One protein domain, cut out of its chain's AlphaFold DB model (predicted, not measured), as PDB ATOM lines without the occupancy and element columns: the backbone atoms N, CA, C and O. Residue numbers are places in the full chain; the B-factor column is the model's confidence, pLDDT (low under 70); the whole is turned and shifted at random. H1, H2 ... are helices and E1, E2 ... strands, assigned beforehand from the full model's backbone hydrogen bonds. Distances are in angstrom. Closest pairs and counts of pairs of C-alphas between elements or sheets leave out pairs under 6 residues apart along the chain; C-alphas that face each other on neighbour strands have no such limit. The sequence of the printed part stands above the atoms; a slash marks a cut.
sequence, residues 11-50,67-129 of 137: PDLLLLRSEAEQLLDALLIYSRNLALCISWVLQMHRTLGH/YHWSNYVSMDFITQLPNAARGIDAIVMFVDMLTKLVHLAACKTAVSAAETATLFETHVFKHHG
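This is residues 11 to 50 and 67 to 129 of the 137 residues of an uncharacterized protein of Chlamydomonas eustigma (UniProt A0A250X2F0). A small sheet of three strands, E1 to E3, has helix H2 packed over one face, and the very long helix H1 packs on H2 and passes near E1 with its later residues. Residues 11 to 28 of H1 stick out as a free arm, while the rest forms a body spanning 37 by 25 by 24 A. The printed part has 103 residues, with H1, E1, E2, E3 and H2 along the chain; the class is mixed, helices and strands, and the sheet, order E1, E2, E3, is antiparallel. The whole is loose, with a radius of gyration of the C-alphas of 17.0 A and spans of 60 by 31 by 24 A.

E1, residues 73 to 78, begins at C-alpha 73 (-125.509, 483.199, -3.016) and is 16.6 A long. E2, residues 90 to 96, measures 19.9 A, and E3, residues 102 to 107, 15.6 A. H2, residues 113 to 128, is 20.5 A long and ends at C-alpha 128 (-137.055, 480.981, -1.393). H1, residues 11 to 48, runs 54.5 A from C-alpha 11 (-165.747, 473.839, -15.802).

E1, E2 and E3 form a meander, each strand the antiparallel neighbour of the one before; N 76 and O 93 are 3.0 A apart, N 92 and O 105 2.9 A, both within hydrogen-bond range. H2, with a kink of 36 degrees near residue 120, is on the sheet at a height of 9.1 A, over E2 and E3. H1 touches H2 with residues 34 to 45 alone, at a steep tilt of 47 degrees, opposite ways; the closest C-alphas, of Ile 38 and Ala 117, are 5.5 A apart. Every O i to N i+4 pair is within hydrogen-bond range in H1, and 10 of 12 in H2.

Residues 51 to 66 are not printed, and C-alphas 50 and 67 are 29.6 A apart. The link from E1 to E2 is long. Confidence is under 70 at residues 11 to 16, 18 to 38, 41, 44 to 50 and 71.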
ATOM      1  N   PRO A  11    -166.578 472.862 -16.520       64.81
ATOM      2  CA  PRO A  11    -165.747 473.839 -15.802       64.81
ATOM      3  C   PRO A  11    -164.787 473.220 -14.770       64.81
ATOM      4  O   PRO A  11    -163.669 473.713 -14.644       64.81
ATOM      5  N   ASP A  12    -165.151 472.115 -14.108       65.69
ATOM      6  CA  ASP A  12    -164.254 471.408 -13.175       65.69
ATOM      7  C   ASP A  12    -163.077 470.762 -13.923       65.69
ATOM      8  O   ASP A  12    -161.951 470.738 -13.437       65.69
ATOM      9  N   LEU A  13    -163.320 470.278 -15.146       60.31
ATOM     10  CA  LEU A  13    -162.281 469.703 -16.006       60.31
ATOM     11  C   LEU A  13    -161.309 470.761 -16.547       60.31
ATOM     12  O   LEU A  13    -160.123 470.474 -16.696       60.31
ATOM     13  N   LEU A  14    -161.788 471.976 -16.836       67.56
ATOM     14  CA  LEU A  14    -160.925 473.087 -17.254       67.56
ATOM     15  C   LEU A  14    -160.082 473.620 -16.089       67.56
ATOM     16  O   LEU A  14    -158.915 473.945 -16.300       67.56
ATOM     17  N   LEU A  15    -160.636 473.650 -14.873       67.88
ATOM     18  CA  LEU A  15    -159.890 473.996 -13.664       67.88
ATOM     19  C   LEU A  15    -158.799 472.960 -13.374       67.88
ATOM     20  O   LEU A  15    -157.639 473.328 -13.252       67.88
ATOM     21  N   LEU A  16    -159.138 471.666 -13.389       61.25
ATOM     22  CA  LEU A  16    -158.170 470.576 -13.218       61.25
ATOM     23  C   LEU A  16    -157.077 470.588 -14.292       61.25
ATOM     24  O   LEU A  16    -155.919 470.292 -14.004       61.25
ATOM     25  N   ARG A  17    -157.423 470.945 -15.534       70.38
ATOM     26  CA  ARG A  17    -156.445 471.117 -16.611       70.38
ATOM     27  C   ARG A  17    -155.524 472.309 -16.349       70.38
ATOM     28  O   ARG A  17    -154.319 472.166 -16.509       70.38
ATOM     29  N   SER A  18    -156.072 473.449 -15.931       68.62
ATOM     30  CA  SER A  18    -155.287 474.635 -15.574       68.62
ATOM     31  C   SER A  18    -154.365 474.370 -14.383       68.62
ATOM     32  O   SER A  18    -153.218 474.802 -14.396       68.62
ATOM     33  N   GLU A  19    -154.840 473.661 -13.361       65.81
ATOM     34  CA  GLU A  19    -154.029 473.254 -12.212       65.81
ATOM     35  C   GLU A  19    -152.928 472.277 -12.637       65.81
ATOM     36  O   GLU A  19    -151.780 472.431 -12.230       65.81
ATOM     37  N   ALA A  20    -153.229 471.309 -13.508       66.06
ATOM     38  CA  ALA A  20    -152.231 470.381 -14.036       66.06
ATOM     39  C   ALA A  20    -151.164 471.079 -14.901       66.06
ATOM     40  O   ALA A  20    -149.987 470.740 -14.797       66.06
ATOM     41  N   GLU A  21    -151.550 472.057 -15.725       66.69
ATOM     42  CA  GLU A  21    -150.623 472.871 -16.522       66.69
ATOM     43  C   GLU A  21    -149.747 473.753 -15.612       66.69
ATOM     44  O   GLU A  21    -148.530 473.756 -15.766       66.69
ATOM     45  N   GLN A  22    -150.318 474.378 -14.574       64.00
ATOM     46  CA  GLN A  22    -149.550 475.121 -13.562       64.00
ATOM     47  C   GLN A  22    -148.579 474.230 -12.780       64.00
ATOM     48  O   GLN A  22    -147.457 474.642 -12.489       64.00
ATOM     49  N   LEU A  23    -148.985 473.005 -12.442       59.94
ATOM     50  CA  LEU A  23    -148.120 472.033 -11.777       59.94
ATOM     51  C   LEU A  23    -146.989 471.566 -12.698       59.94
ATOM     52  O   LEU A  23    -145.857 471.423 -12.240       59.94
ATOM     53  N   LEU A  24    -147.267 471.352 -13.986       64.25
ATOM     54  CA  LEU A  24    -146.249 470.994 -14.969       64.25
ATOM     55  C   LEU A  24    -145.257 472.143 -15.183       64.25
ATOM     56  O   LEU A  24    -144.052 471.903 -15.170       64.25
ATOM     57  N   ASP A  25    -145.736 473.378 -15.305       60.94
ATOM     58  CA  ASP A  25    -144.890 474.567 -15.419       60.94
ATOM     59  C   ASP A  25    -144.044 474.768 -14.160       60.94
ATOM     60  O   ASP A  25    -142.837 474.995 -14.253       60.94
ATOM     61  N   ALA A  26    -144.630 474.587 -12.974       52.66
ATOM     62  CA  ALA A  26    -143.899 474.616 -11.713       52.66
ATOM     63  C   ALA A  26    -142.818 473.525 -11.653       52.66
ATOM     64  O   ALA A  26    -141.694 473.810 -11.248       52.66
ATOM     65  N   LEU A  27    -143.106 472.301 -12.108       58.44
ATOM     66  CA  LEU A  27    -142.137 471.200 -12.188       58.44
ATOM     67  C   LEU A  27    -141.036 471.453 -13.230       58.44
ATOM     68  O   LEU A  27    -139.873 471.104 -13.010       58.44
ATOM     69  N   LEU A  28    -141.363 472.079 -14.360       59.47
ATOM     70  CA  LEU A  28    -140.396 472.458 -15.391       59.47
ATOM     71  C   LEU A  28    -139.480 473.587 -14.907       59.47
ATOM     72  O   LEU A  28    -138.268 473.535 -15.111       59.47
ATOM     73  N   ILE A  29    -140.026 474.577 -14.204       58.19
ATOM     74  CA  ILE A  29    -139.249 475.642 -13.559       58.19
ATOM     75  C   ILE A  29    -138.365 475.052 -12.457       58.19
ATOM     76  O   ILE A  29    -137.170 475.341 -12.410       58.19
ATOM     77  N   TYR A  30    -138.918 474.172 -11.621       56.59
ATOM     78  CA  TYR A  30    -138.191 473.467 -10.569       56.59
ATOM     79  C   TYR A  30    -137.014 472.673 -11.132       56.59
ATOM     80  O   TYR A  30    -135.887 472.843 -10.684       56.59
ATOM     81  N   SER A  31    -137.244 471.861 -12.162       59.53
ATOM     82  CA  SER A  31    -136.204 471.023 -12.772       59.53
ATOM     83  C   SER A  31    -135.114 471.837 -13.475       59.53
ATOM     84  O   SER A  31    -133.932 471.517 -13.336       59.53
ATOM     85  N   ARG A  32    -135.467 472.925 -14.176       62.38
ATOM     86  CA  ARG A  32    -134.483 473.833 -14.795       62.38
ATOM     87  C   ARG A  32    -133.662 474.580 -13.747       62.38
ATOM     88  O   ARG A  32    -132.441 474.657 -13.880       62.38
ATOM     89  N   ASN A  33    -134.301 475.079 -12.693       63.69
ATOM     90  CA  ASN A  33    -133.604 475.766 -11.612       63.69
ATOM     91  C   ASN A  33    -132.730 474.811 -10.788       63.69
ATOM     92  O   ASN A  33    -131.616 475.174 -10.420       63.69
ATOM     93  N   LEU A  34    -133.186 473.577 -10.561       61.56
ATOM     94  CA  LEU A  34    -132.413 472.537  -9.888       61.56
ATOM     95  C   LEU A  34    -131.158 472.171 -10.692       61.56
ATOM     96  O   LEU A  34    -130.076 472.069 -10.122       61.56
ATOM     97  N   ALA A  35    -131.261 472.050 -12.018       67.31
ATOM     98  CA  ALA A  35    -130.104 471.790 -12.875       67.31
ATOM     99  C   ALA A  35    -129.061 472.923 -12.818       67.31
ATOM    100  O   ALA A  35    -127.859 472.658 -12.732       67.31
ATOM    101  N   LEU A  36    -129.503 474.183 -12.818       66.62
ATOM    102  CA  LEU A  36    -128.614 475.338 -12.651       66.62
ATOM    103  C   LEU A  36    -127.998 475.392 -11.255       66.62
ATOM    104  O   LEU A  36    -126.810 475.673 -11.129       66.62
ATOM    105  N   CYS A  37    -128.775 475.063 -10.225       61.25
ATOM    106  CA  CYS A  37    -128.300 474.965  -8.854       61.25
ATOM    107  C   CYS A  37    -127.205 473.900  -8.714       61.25
ATOM    108  O   CYS A  37    -126.133 474.181  -8.185       61.25
ATOM    109  N   ILE A  38    -127.433 472.694  -9.240       66.88
ATOM    110  CA  ILE A  38    -126.440 471.612  -9.246       66.88
ATOM    111  C   ILE A  38    -125.184 472.057 -10.004       66.88
ATOM    112  O   ILE A  38    -124.074 471.883  -9.508       66.88
ATOM    113  N   SER A  39    -125.339 472.685 -11.172       72.81
ATOM    114  CA  SER A  39    -124.215 473.219 -11.952       72.81
ATOM    115  C   SER A  39    -123.409 474.267 -11.174       72.81
ATOM    116  O   SER A  39    -122.177 474.220 -11.157       72.81
ATOM    117  N   TRP A  40    -124.092 475.176 -10.475       70.06
ATOM    118  CA  TRP A  40    -123.475 476.221  -9.664       70.06
ATOM    119  C   TRP A  40    -122.718 475.649  -8.461       70.06
ATOM    120  O   TRP A  40    -121.549 475.983  -8.264       70.06
ATOM    121  N   VAL A  41    -123.323 474.718  -7.714       69.31
ATOM    122  CA  VAL A  41    -122.666 474.028  -6.587       69.31
ATOM    123  C   VAL A  41    -121.447 473.241  -7.071       69.31
ATOM    124  O   VAL A  41    -120.386 473.302  -6.452       69.31
ATOM    125  N   LEU A  42    -121.547 472.559  -8.216       72.94
ATOM    126  CA  LEU A  42    -120.415 471.858  -8.827       72.94
ATOM    127  C   LEU A  42    -119.291 472.820  -9.234       72.94
ATOM    128  O   LEU A  42    -118.118 472.493  -9.057       72.94
ATOM    129  N   GLN A  43    -119.621 473.996  -9.773       74.50
ATOM    130  CA  GLN A  43    -118.631 475.017 -10.119       74.50
ATOM    131  C   GLN A  43    -117.932 475.575  -8.871       74.50
ATOM    132  O   GLN A  43    -116.712 475.717  -8.881       74.50
ATOM    133  N   MET A  44    -118.679 475.823  -7.796       68.00
ATOM    134  CA  MET A  44    -118.150 476.308  -6.516       68.00
ATOM    135  C   MET A  44    -117.244 475.277  -5.829       68.00
ATOM    136  O   MET A  44    -116.154 475.606  -5.361       68.00
ATOM    137  N   HIS A  45    -117.636 474.002  -5.829       65.50
ATOM    138  CA  HIS A  45    -116.819 472.929  -5.261       65.50
ATOM    139  C   HIS A  45    -115.488 472.746  -6.016       65.50
ATOM    140  O   HIS A  45    -114.486 472.356  -5.419       65.50
ATOM    141  N   ARG A  46    -115.438 473.063  -7.320       63.75
ATOM    142  CA  ARG A  46    -114.178 473.088  -8.087       63.75
ATOM    143  C   ARG A  46    -113.246 474.222  -7.653       63.75
ATOM    144  O   ARG A  46    -112.038 474.022  -7.643       63.75
ATOM    145  N   THR A  47    -113.780 475.386  -7.280       56.50
ATOM    146  CA  THR A  47    -112.972 476.538  -6.842       56.50
ATOM    147  C   THR A  47    -112.468 476.426  -5.403       56.50
ATOM    148  O   THR A  47    -111.418 476.982  -5.099       56.50
ATOM    149  N   LEU A  48    -113.155 475.672  -4.537       54.84
ATOM    150  CA  LEU A  48    -112.722 475.421  -3.153       54.84
ATOM    151  C   LEU A  48    -111.495 474.490  -3.053       54.84
ATOM    152  O   LEU A  48    -110.815 474.495  -2.038       54.84
ATOM    153  N   GLY A  49    -111.180 473.713  -4.100       49.06
ATOM    154  CA  GLY A  49    -110.047 472.774  -4.114       49.06
ATOM    155  C   GLY A  49    -108.684 473.373  -4.493       49.06
ATOM    156  O   GLY A  49    -107.709 472.630  -4.591       49.06
ATOM    157  N   HIS A  50    -108.593 474.681  -4.751       45.72
ATOM    158  CA  HIS A  50    -107.336 475.355  -5.097       45.72
ATOM    159  C   HIS A  50    -106.739 476.060  -3.871       45.72
ATOM    160  O   HIS A  50    -106.813 477.278  -3.723       45.72
ATOM    161  N   TYR A  67    -131.759 491.258  -6.082       80.94
ATOM    162  CA  TYR A  67    -132.831 490.445  -5.506       80.94
ATOM    163  C   TYR A  67    -132.266 489.437  -4.507       80.94
ATOM    164  O   TYR A  67    -131.167 488.910  -4.714       80.94
ATOM    165  N   HIS A  68    -133.025 489.154  -3.445       80.69
ATOM    166  CA  HIS A  68    -132.669 488.106  -2.490       80.69
ATOM    167  C   HIS A  68    -132.632 486.738  -3.178       80.69
ATOM    168  O   HIS A  68    -133.348 486.521  -4.156       80.69
ATOM    169  N   TRP A  69    -131.790 485.823  -2.697       83.00
ATOM    170  CA  TRP A  69    -131.730 484.428  -3.161       83.00
ATOM    171  C   TRP A  69    -131.616 484.278  -4.688       83.00
ATOM    172  O   TRP A  69    -132.100 483.312  -5.278       83.00
ATOM    173  N   SER A  70    -130.996 485.270  -5.328       76.81
ATOM    174  CA  SER A  70    -130.793 485.322  -6.772       76.81
ATOM    175  C   SER A  70    -129.434 484.724  -7.144       76.81
ATOM    176  O   SER A  70    -128.877 483.895  -6.427       76.81
ATOM    177  N   ASN A  71    -128.870 485.151  -8.269       68.31
ATOM    178  CA  ASN A  71    -127.687 484.587  -8.923       68.31
ATOM    179  C   ASN A  71    -126.396 484.626  -8.069       68.31
ATOM    180  O   ASN A  71    -125.366 484.097  -8.483       68.31
ATOM    181  N   TYR A  72    -126.436 485.273  -6.905       74.44
ATOM    182  CA  TYR A  72    -125.300 485.547  -6.036       74.44
ATOM    183  C   TYR A  72    -125.616 485.100  -4.600       74.44
ATOM    184  O   TYR A  72    -125.935 485.909  -3.727       74.44
ATOM    185  N   VAL A  73    -125.521 483.795  -4.359       82.12
ATOM    186  CA  VAL A  73    -125.509 483.199  -3.016       82.12
ATOM    187  C   VAL A  73    -124.062 482.862  -2.670       82.12
ATOM    188  O   VAL A  73    -123.309 482.429  -3.536       82.12
ATOM    189  N   SER A  74    -123.635 483.085  -1.433       85.00
ATOM    190  CA  SER A  74    -122.337 482.598  -0.957       85.00
ATOM    191  C   SER A  74    -122.528 481.280  -0.211       85.00
ATOM    192  O   SER A  74    -123.544 481.081   0.454       85.00
ATOM    193  N   MET A  75    -121.570 480.369  -0.356       88.38
ATOM    194  CA  MET A  75    -121.555 479.077   0.318       88.38
ATOM    195  C   MET A  75    -120.210 478.900   1.013       88.38
ATOM    196  O   MET A  75    -119.178 479.159   0.397       88.38
ATOM    197  N   ASP A  76    -120.231 478.439   2.258       89.50
ATOM    198  CA  ASP A  76    -119.022 478.126   3.018       89.50
ATOM    199  C   ASP A  76    -119.241 476.905   3.920       89.50
ATOM    200  O   ASP A  76    -120.381 476.561   4.246       89.50
ATOM    201  N   PHE A  77    -118.158 476.245   4.323       88.88
ATOM    202  CA  PHE A  77    -118.189 475.082   5.203       88.88
ATOM    203  C   PHE A  77    -117.407 475.348   6.482       88.88
ATOM    204  O   PHE A  77    -116.205 475.601   6.468       88.88
ATOM    205  N   ILE A  78    -118.076 475.169   7.614       91.19
ATOM    206  CA  ILE A  78    -117.419 475.052   8.911       91.19
ATOM    207  C   ILE A  78    -117.126 473.568   9.111       91.19
ATOM    208  O   ILE A  78    -118.049 472.783   9.324       91.19
ATOM    209  N   THR A  79    -115.861 473.175   8.996       90.94
ATOM    210  CA  THR A  79    -115.419 471.771   9.067       90.94
ATOM    211  C   THR A  79    -114.679 471.478  10.373       90.94
ATOM    212  O   THR A  79    -114.497 472.368  11.204       90.94
ATOM    213  N   GLN A  80    -114.257 470.220  10.561       89.19
ATOM    214  CA  GLN A  80    -113.485 469.770  11.731       89.19
ATOM    215  C   GLN A  80    -114.205 469.994  13.069       89.19
ATOM    216  O   GLN A  80    -113.579 470.171  14.117       89.19
ATOM    217  N   LEU A  81    -115.537 469.976  13.050       90.81
ATOM    218  CA  LEU A  81    -116.318 470.040  14.272       90.81
ATOM    219  C   LEU A  81    -116.161 468.728  15.051       90.81
ATOM    220  O   LEU A  81    -115.954 467.665  14.452       90.81
ATOM    221  N   PRO A  82    -116.290 468.763  16.389       92.19
ATOM    222  CA  PRO A  82    -116.389 467.545  17.174       92.19
ATOM    223  C   PRO A  82    -117.475 466.646  16.586       92.19
ATOM    224  O   PRO A  82    -118.606 467.084  16.382       92.19
ATOM    225  N   ASN A  83    -117.106 465.401  16.292       85.69
ATOM    226  CA  ASN A  83    -117.983 464.470  15.600       85.69
ATOM    227  C   ASN A  83    -119.279 464.267  16.401       85.69
ATOM    228  O   ASN A  83    -119.263 463.738  17.517       85.69
ATOM    229  N   ALA A  84    -120.395 464.715  15.833       77.75
ATOM    230  CA  ALA A  84    -121.721 464.545  16.395       77.75
ATOM    231  C   ALA A  84    -122.301 463.167  16.020       77.75
ATOM    232  O   ALA A  84    -121.684 462.340  15.347       77.75
ATOM    233  N   ALA A  85    -123.533 462.882  16.444       80.12
ATOM    234  CA  ALA A  85    -124.198 461.633  16.081       80.12
ATOM    235  C   ALA A  85    -124.216 461.414  14.551       80.12
ATOM    236  O   ALA A  85    -124.485 462.337  13.785       80.12
ATOM    237  N   ARG A  86    -123.995 460.164  14.114       84.69
ATOM    238  CA  ARG A  86    -123.986 459.729  12.696       84.69
ATOM    239  C   ARG A  86    -122.829 460.257  11.831       84.69
ATOM    240  O   ARG A  86    -122.921 460.203  10.602       84.69
ATOM    241  N   GLY A  87    -121.715 460.668  12.435       87.38
ATOM    242  CA  GLY A  87    -120.526 461.040  11.666       87.38
ATOM    243  C   GLY A  87    -120.627 462.430  11.045       87.38
ATOM    244  O   GLY A  87    -120.036 462.639   9.994       87.38
ATOM    245  N   ILE A  88    -121.450 463.307  11.622       92.50
ATOM    246  CA  ILE A  88    -121.631 464.697  11.198       92.50
ATOM    247  C   ILE A  88    -120.556 465.533  11.890       92.50
ATOM    248  O   ILE A  88    -120.538 465.627  13.116       92.50
ATOM    249  N   ASP A  89    -119.664 466.117  11.103       94.75
ATOM    250  CA  ASP A  89    -118.475 466.848  11.554       94.75
ATOM    251  C   ASP A  89    -118.298 468.192  10.826       94.75
ATOM    252  O   ASP A  89    -117.258 468.841  10.953       94.75
ATOM    253  N   ALA A  90    -119.315 468.629  10.077       94.38
ATOM    254  CA  ALA A  90    -119.318 469.912   9.394       94.38
ATOM    255  C   ALA A  90    -120.712 470.558   9.343       94.38
ATOM    256  O   ALA A  90    -121.748 469.914   9.537       94.38
ATOM    257  N   ILE A  91    -120.734 471.856   9.061       93.69
ATOM    258  CA  ILE A  91    -121.936 472.634   8.762       93.69
ATOM    259  C   ILE A  91    -121.688 473.376   7.454       93.69
ATOM    260  O   ILE A  91    -120.697 474.096   7.336       93.69
ATOM    261  N   VAL A  92    -122.598 473.235   6.492       94.06
ATOM    262  CA  VAL A  92    -122.637 474.098   5.310       94.06
ATOM    263  C   VAL A  92    -123.502 475.315   5.600       94.06
ATOM    264  O   VAL A  92    -124.586 475.210   6.183       94.06
ATOM    265  N   MET A  93    -123.007 476.475   5.196       94.19
ATOM    266  CA  MET A  93    -123.657 477.761   5.346       94.19
ATOM    267  C   MET A  93    -123.988 478.328   3.971       94.19
ATOM    268  O   MET A  93    -123.106 478.462   3.129       94.19
ATOM    269  N   PHE A  94    -125.249 478.698   3.762       91.50
ATOM    270  CA  PHE A  94    -125.722 479.383   2.562       91.50
ATOM    271  C   PHE A  94    -126.149 480.800   2.924       91.50
ATOM    272  O   PHE A  94    -127.020 480.983   3.775       91.50
ATOM    273  N   VAL A  95    -125.548 481.796   2.282       89.31
ATOM    274  CA  VAL A  95    -125.729 483.211   2.614       89.31
ATOM    275  C   VAL A  95    -126.295 483.964   1.422       89.31
ATOM    276  O   VAL A  95    -125.656 484.059   0.372       89.31
ATOM    277  N   ASP A  96    -127.467 484.567   1.603       89.31
ATOM    278  CA  ASP A  96    -127.991 485.534   0.645       89.31
ATOM    279  C   ASP A  96    -127.140 486.808   0.674       89.31
ATOM    280  O   ASP A  96    -127.035 487.490   1.697       89.31
ATOM    281  N   MET A  97    -126.520 487.158  -0.452       85.44
ATOM    282  CA  MET A  97    -125.554 488.254  -0.469       85.44
ATOM    283  C   MET A  97    -126.193 489.640  -0.356       85.44
ATOM    284  O   MET A  97    -125.476 490.566   0.036       85.44
ATOM    285  N   LEU A  98    -127.500 489.768  -0.628       86.81
ATOM    286  CA  LEU A  98    -128.258 491.008  -0.451       86.81
ATOM    287  C   LEU A  98    -128.668 491.219   1.012       86.81
ATOM    288  O   LEU A  98    -128.288 492.216   1.620       86.81
ATOM    289  N   THR A  99    -129.431 490.288   1.587       87.44
ATOM    290  CA  THR A  99    -130.009 490.446   2.934       87.44
ATOM    291  C   THR A  99    -129.090 489.982   4.058       87.44
ATOM    292  O   THR A  99    -129.341 490.301   5.217       87.44
ATOM    293  N   LYS A 100    -128.036 489.223   3.731       87.75
ATOM    294  CA  LYS A 100    -127.192 488.486   4.685       87.75
ATOM    295  C   LYS A 100    -127.954 487.439   5.500       87.75
ATOM    296  O   LYS A 100    -127.465 487.010   6.542       87.75
ATOM    297  N   LEU A 101    -129.125 486.997   5.029       91.19
ATOM    298  CA  LEU A 101    -129.835 485.873   5.633       91.19
ATOM    299  C   LEU A 101    -129.040 484.585   5.422       91.19
ATOM    300  O   LEU A 101    -128.510 484.341   4.337       91.19
ATOM    301  N   VAL A 102    -128.976 483.768   6.471       93.12
ATOM    302  CA  VAL A 102    -128.174 482.548   6.507       93.12
ATOM    303  C   VAL A 102    -129.059 481.322   6.710       93.12
ATOM    304  O   VAL A 102    -129.860 481.292   7.644       93.12
ATOM    305  N   HIS A 103    -128.857 480.291   5.886       93.06
ATOM    306  CA  HIS A 103    -129.313 478.927   6.170       93.06
ATOM    307  C   HIS A 103    -128.128 478.042   6.519       93.06
ATOM    308  O   HIS A 103    -127.108 478.060   5.831       93.06
ATOM    309  N   LEU A 104    -128.282 477.250   7.576       94.00
ATOM    310  CA  LEU A 104    -127.287 476.287   8.030       94.00
ATOM    311  C   LEU A 104    -127.832 474.877   7.840       94.00
ATOM    312  O   LEU A 104    -128.978 474.605   8.202       94.00
ATOM    313  N   ALA A 105    -126.999 473.980   7.324       94.81
ATOM    314  CA  ALA A 105    -127.324 472.567   7.237       94.81
ATOM    315  C   ALA A 105    -126.160 471.718   7.752       94.81
ATOM    316  O   ALA A 105    -124.997 471.957   7.432       94.81
ATOM    317  N   ALA A 106    -126.478 470.721   8.573       94.88
ATOM    318  CA  ALA A 106    -125.481 469.809   9.110       94.88
ATOM    319  C   ALA A 106    -125.030 468.821   8.024       94.88
ATOM    320  O   ALA A 106    -125.860 468.237   7.324       94.88
ATOM    321  N   CYS A 107    -123.723 468.614   7.890       94.19
ATOM    322  CA  CYS A 107    -123.147 467.741   6.876       94.19
ATOM    323  C   CYS A 107    -121.863 467.066   7.374       94.19
ATOM    324  O   CYS A 107    -121.469 467.179   8.533       94.19
ATOM    325  N   LYS A 108    -121.225 466.306   6.486       93.75
ATOM    326  CA  LYS A 108    -119.893 465.755   6.734       93.75
ATOM    327  C   LYS A 108    -118.845 466.646   6.083       93.75
ATOM    328  O   LYS A 108    -119.139 467.251   5.057       93.75
ATOM    329  N   THR A 109    -117.624 466.676   6.600       90.69
ATOM    330  CA  THR A 109    -116.492 467.350   5.940       90.69
ATOM    331  C   THR A 109    -116.273 466.786   4.533       90.69
ATOM    332  O   THR A 109    -115.977 467.520   3.601       90.69
ATOM    333  N   ALA A 110    -116.495 465.480   4.357       89.56
ATOM    334  CA  ALA A 110    -116.392 464.787   3.073       89.56
ATOM    335  C   ALA A 110    -117.687 464.825   2.231       89.56
ATOM    336  O   ALA A 110    -117.884 463.953   1.384       89.56
ATOM    337  N   VAL A 111    -118.602 465.765   2.493       87.69
ATOM    338  CA  VAL A 111    -119.854 465.885   1.731       87.69
ATOM    339  C   VAL A 111    -119.554 466.159   0.259       87.69
ATOM    340  O   VAL A 111    -118.770 467.038  -0.089       87.69
ATOM    341  N   SER A 112    -120.174 465.387  -0.626       87.25
ATOM    342  CA  SER A 112    -120.008 465.566  -2.063       87.25
ATOM    343  C   SER A 112    -120.762 466.798  -2.568       87.25
ATOM    344  O   SER A 112    -121.713 467.286  -1.952       87.25
ATOM    345  N   ALA A 113    -120.397 467.281  -3.754       82.94
ATOM    346  CA  ALA A 113    -121.123 468.368  -4.406       82.94
ATOM    347  C   ALA A 113    -122.601 468.022  -4.683       82.94
ATOM    348  O   ALA A 113    -123.463 468.889  -4.572       82.94
ATOM    349  N   ALA A 114    -122.907 466.759  -5.005       82.69
ATOM    350  CA  ALA A 114    -124.281 466.308  -5.220       82.69
ATOM    351  C   ALA A 114    -125.097 466.351  -3.918       82.69
ATOM    352  O   ALA A 114    -126.194 466.901  -3.897       82.69
ATOM    353  N   GLU A 115    -124.532 465.850  -2.816       86.06
ATOM    354  CA  GLU A 115    -125.164 465.931  -1.494       86.06
ATOM    355  C   GLU A 115    -125.321 467.387  -1.035       86.06
ATOM    356  O   GLU A 115    -126.361 467.759  -0.499       86.06
ATOM    357  N   THR A 116    -124.331 468.239  -1.310       86.50
ATOM    358  CA  THR A 116    -124.400 469.681  -1.034       86.50
ATOM    359  C   THR A 116    -125.526 470.350  -1.824       86.50
ATOM    360  O   THR A 116    -126.256 471.173  -1.273       86.50
ATOM    361  N   ALA A 117    -125.725 469.977  -3.092       85.00
ATOM    362  CA  ALA A 117    -126.835 470.482  -3.897       85.00
ATOM    363  C   ALA A 117    -128.193 470.059  -3.318       85.00
ATOM    364  O   ALA A 117    -129.105 470.881  -3.243       85.00
ATOM    365  N   THR A 118    -128.315 468.826  -2.819       87.44
ATOM    366  CA  THR A 118    -129.513 468.381  -2.091       87.44
ATOM    367  C   THR A 118    -129.724 469.173  -0.796       87.44
ATOM    368  O   THR A 118    -130.857 469.526  -0.463       87.44
ATOM    369  N   LEU A 119    -128.658 469.503  -0.059       91.19
ATOM    370  CA  LEU A 119    -128.752 470.358   1.131       91.19
ATOM    371  C   LEU A 119    -129.241 471.766   0.768       91.19
ATOM    372  O   LEU A 119    -130.145 472.276   1.426       91.19
ATOM    373  N   PHE A 120    -128.727 472.359  -0.310       87.19
ATOM    374  CA  PHE A 120    -129.200 473.651  -0.810       87.19
ATOM    375  C   PHE A 120    -130.676 473.605  -1.222       87.19
ATOM    376  O   PHE A 120    -131.462 474.470  -0.837       87.19
ATOM    377  N   GLU A 121    -131.083 472.577  -1.967       86.00
ATOM    378  CA  GLU A 121    -132.469 472.398  -2.404       86.00
ATOM    379  C   GLU A 121    -133.430 472.340  -1.205       86.00
ATOM    380  O   GLU A 121    -134.445 473.037  -1.145       86.00
ATOM    381  N   THR A 122    -133.068 471.547  -0.200       89.81
ATOM    382  CA  THR A 122    -133.912 471.292   0.972       89.81
ATOM    383  C   THR A 122    -133.942 472.440   1.982       89.81
ATOM    384  O   THR A 122    -134.985 472.639   2.609       89.81
ATOM    385  N   HIS A 123    -132.846 473.190   2.136       90.06
ATOM    386  CA  HIS A 123    -132.710 474.235   3.163       90.06
ATOM    387  C   HIS A 123    -132.879 475.657   2.619       90.06
ATOM    388  O   HIS A 123    -133.255 476.551   3.370       90.06
ATOM    389  N   VAL A 124    -132.638 475.881   1.326       88.50
ATOM    390  CA  VAL A 124    -132.727 477.206   0.699       88.50
ATOM    391  C   VAL A 124    -133.845 477.232  -0.331       88.50
ATOM    392  O   VAL A 124    -134.820 477.969  -0.173       88.50
ATOM    393  N   PHE A 125    -133.734 476.398  -1.366       83.88
ATOM    394  CA  PHE A 125    -134.616 476.459  -2.531       83.88
ATOM    395  C   PHE A 125    -136.079 476.206  -2.166       83.88
ATOM    396  O   PHE A 125    -136.970 476.905  -2.635       83.88
ATOM    397  N   LYS A 126    -136.341 475.255  -1.266       84.19
ATOM    398  CA  LYS A 126    -137.684 474.976  -0.747       84.19
ATOM    399  C   LYS A 126    -138.377 476.212  -0.155       84.19
ATOM    400  O   LYS A 126    -139.601 476.298  -0.203       84.19
ATOM    401  N   HIS A 127    -137.615 477.132   0.433       85.06
ATOM    402  CA  HIS A 127    -138.152 478.302   1.125       85.06
ATOM    403  C   HIS A 127    -138.221 479.545   0.240       85.06
ATOM    404  O   HIS A 127    -139.165 480.320   0.370       85.06
ATOM    405  N   HIS A 128    -137.239 479.729  -0.645       84.50
ATOM    406  CA  HIS A 128    -137.055 480.981  -1.393       84.50
ATOM    407  C   HIS A 128    -137.214 480.816  -2.908       84.50
ATOM    408  O   HIS A 128    -137.287 481.803  -3.635       84.50
ATOM    409  N   GLY A 129    -137.285 479.575  -3.391       76.38
ATOM    410  CA  GLY A 129    -137.165 479.257  -4.807       76.38
ATOM    411  C   GLY A 129    -135.810 479.691  -5.367       76.38
ATOM    412  O   GLY A 129    -134.832 479.863  -4.640       76.38
TER     413      GLY A 129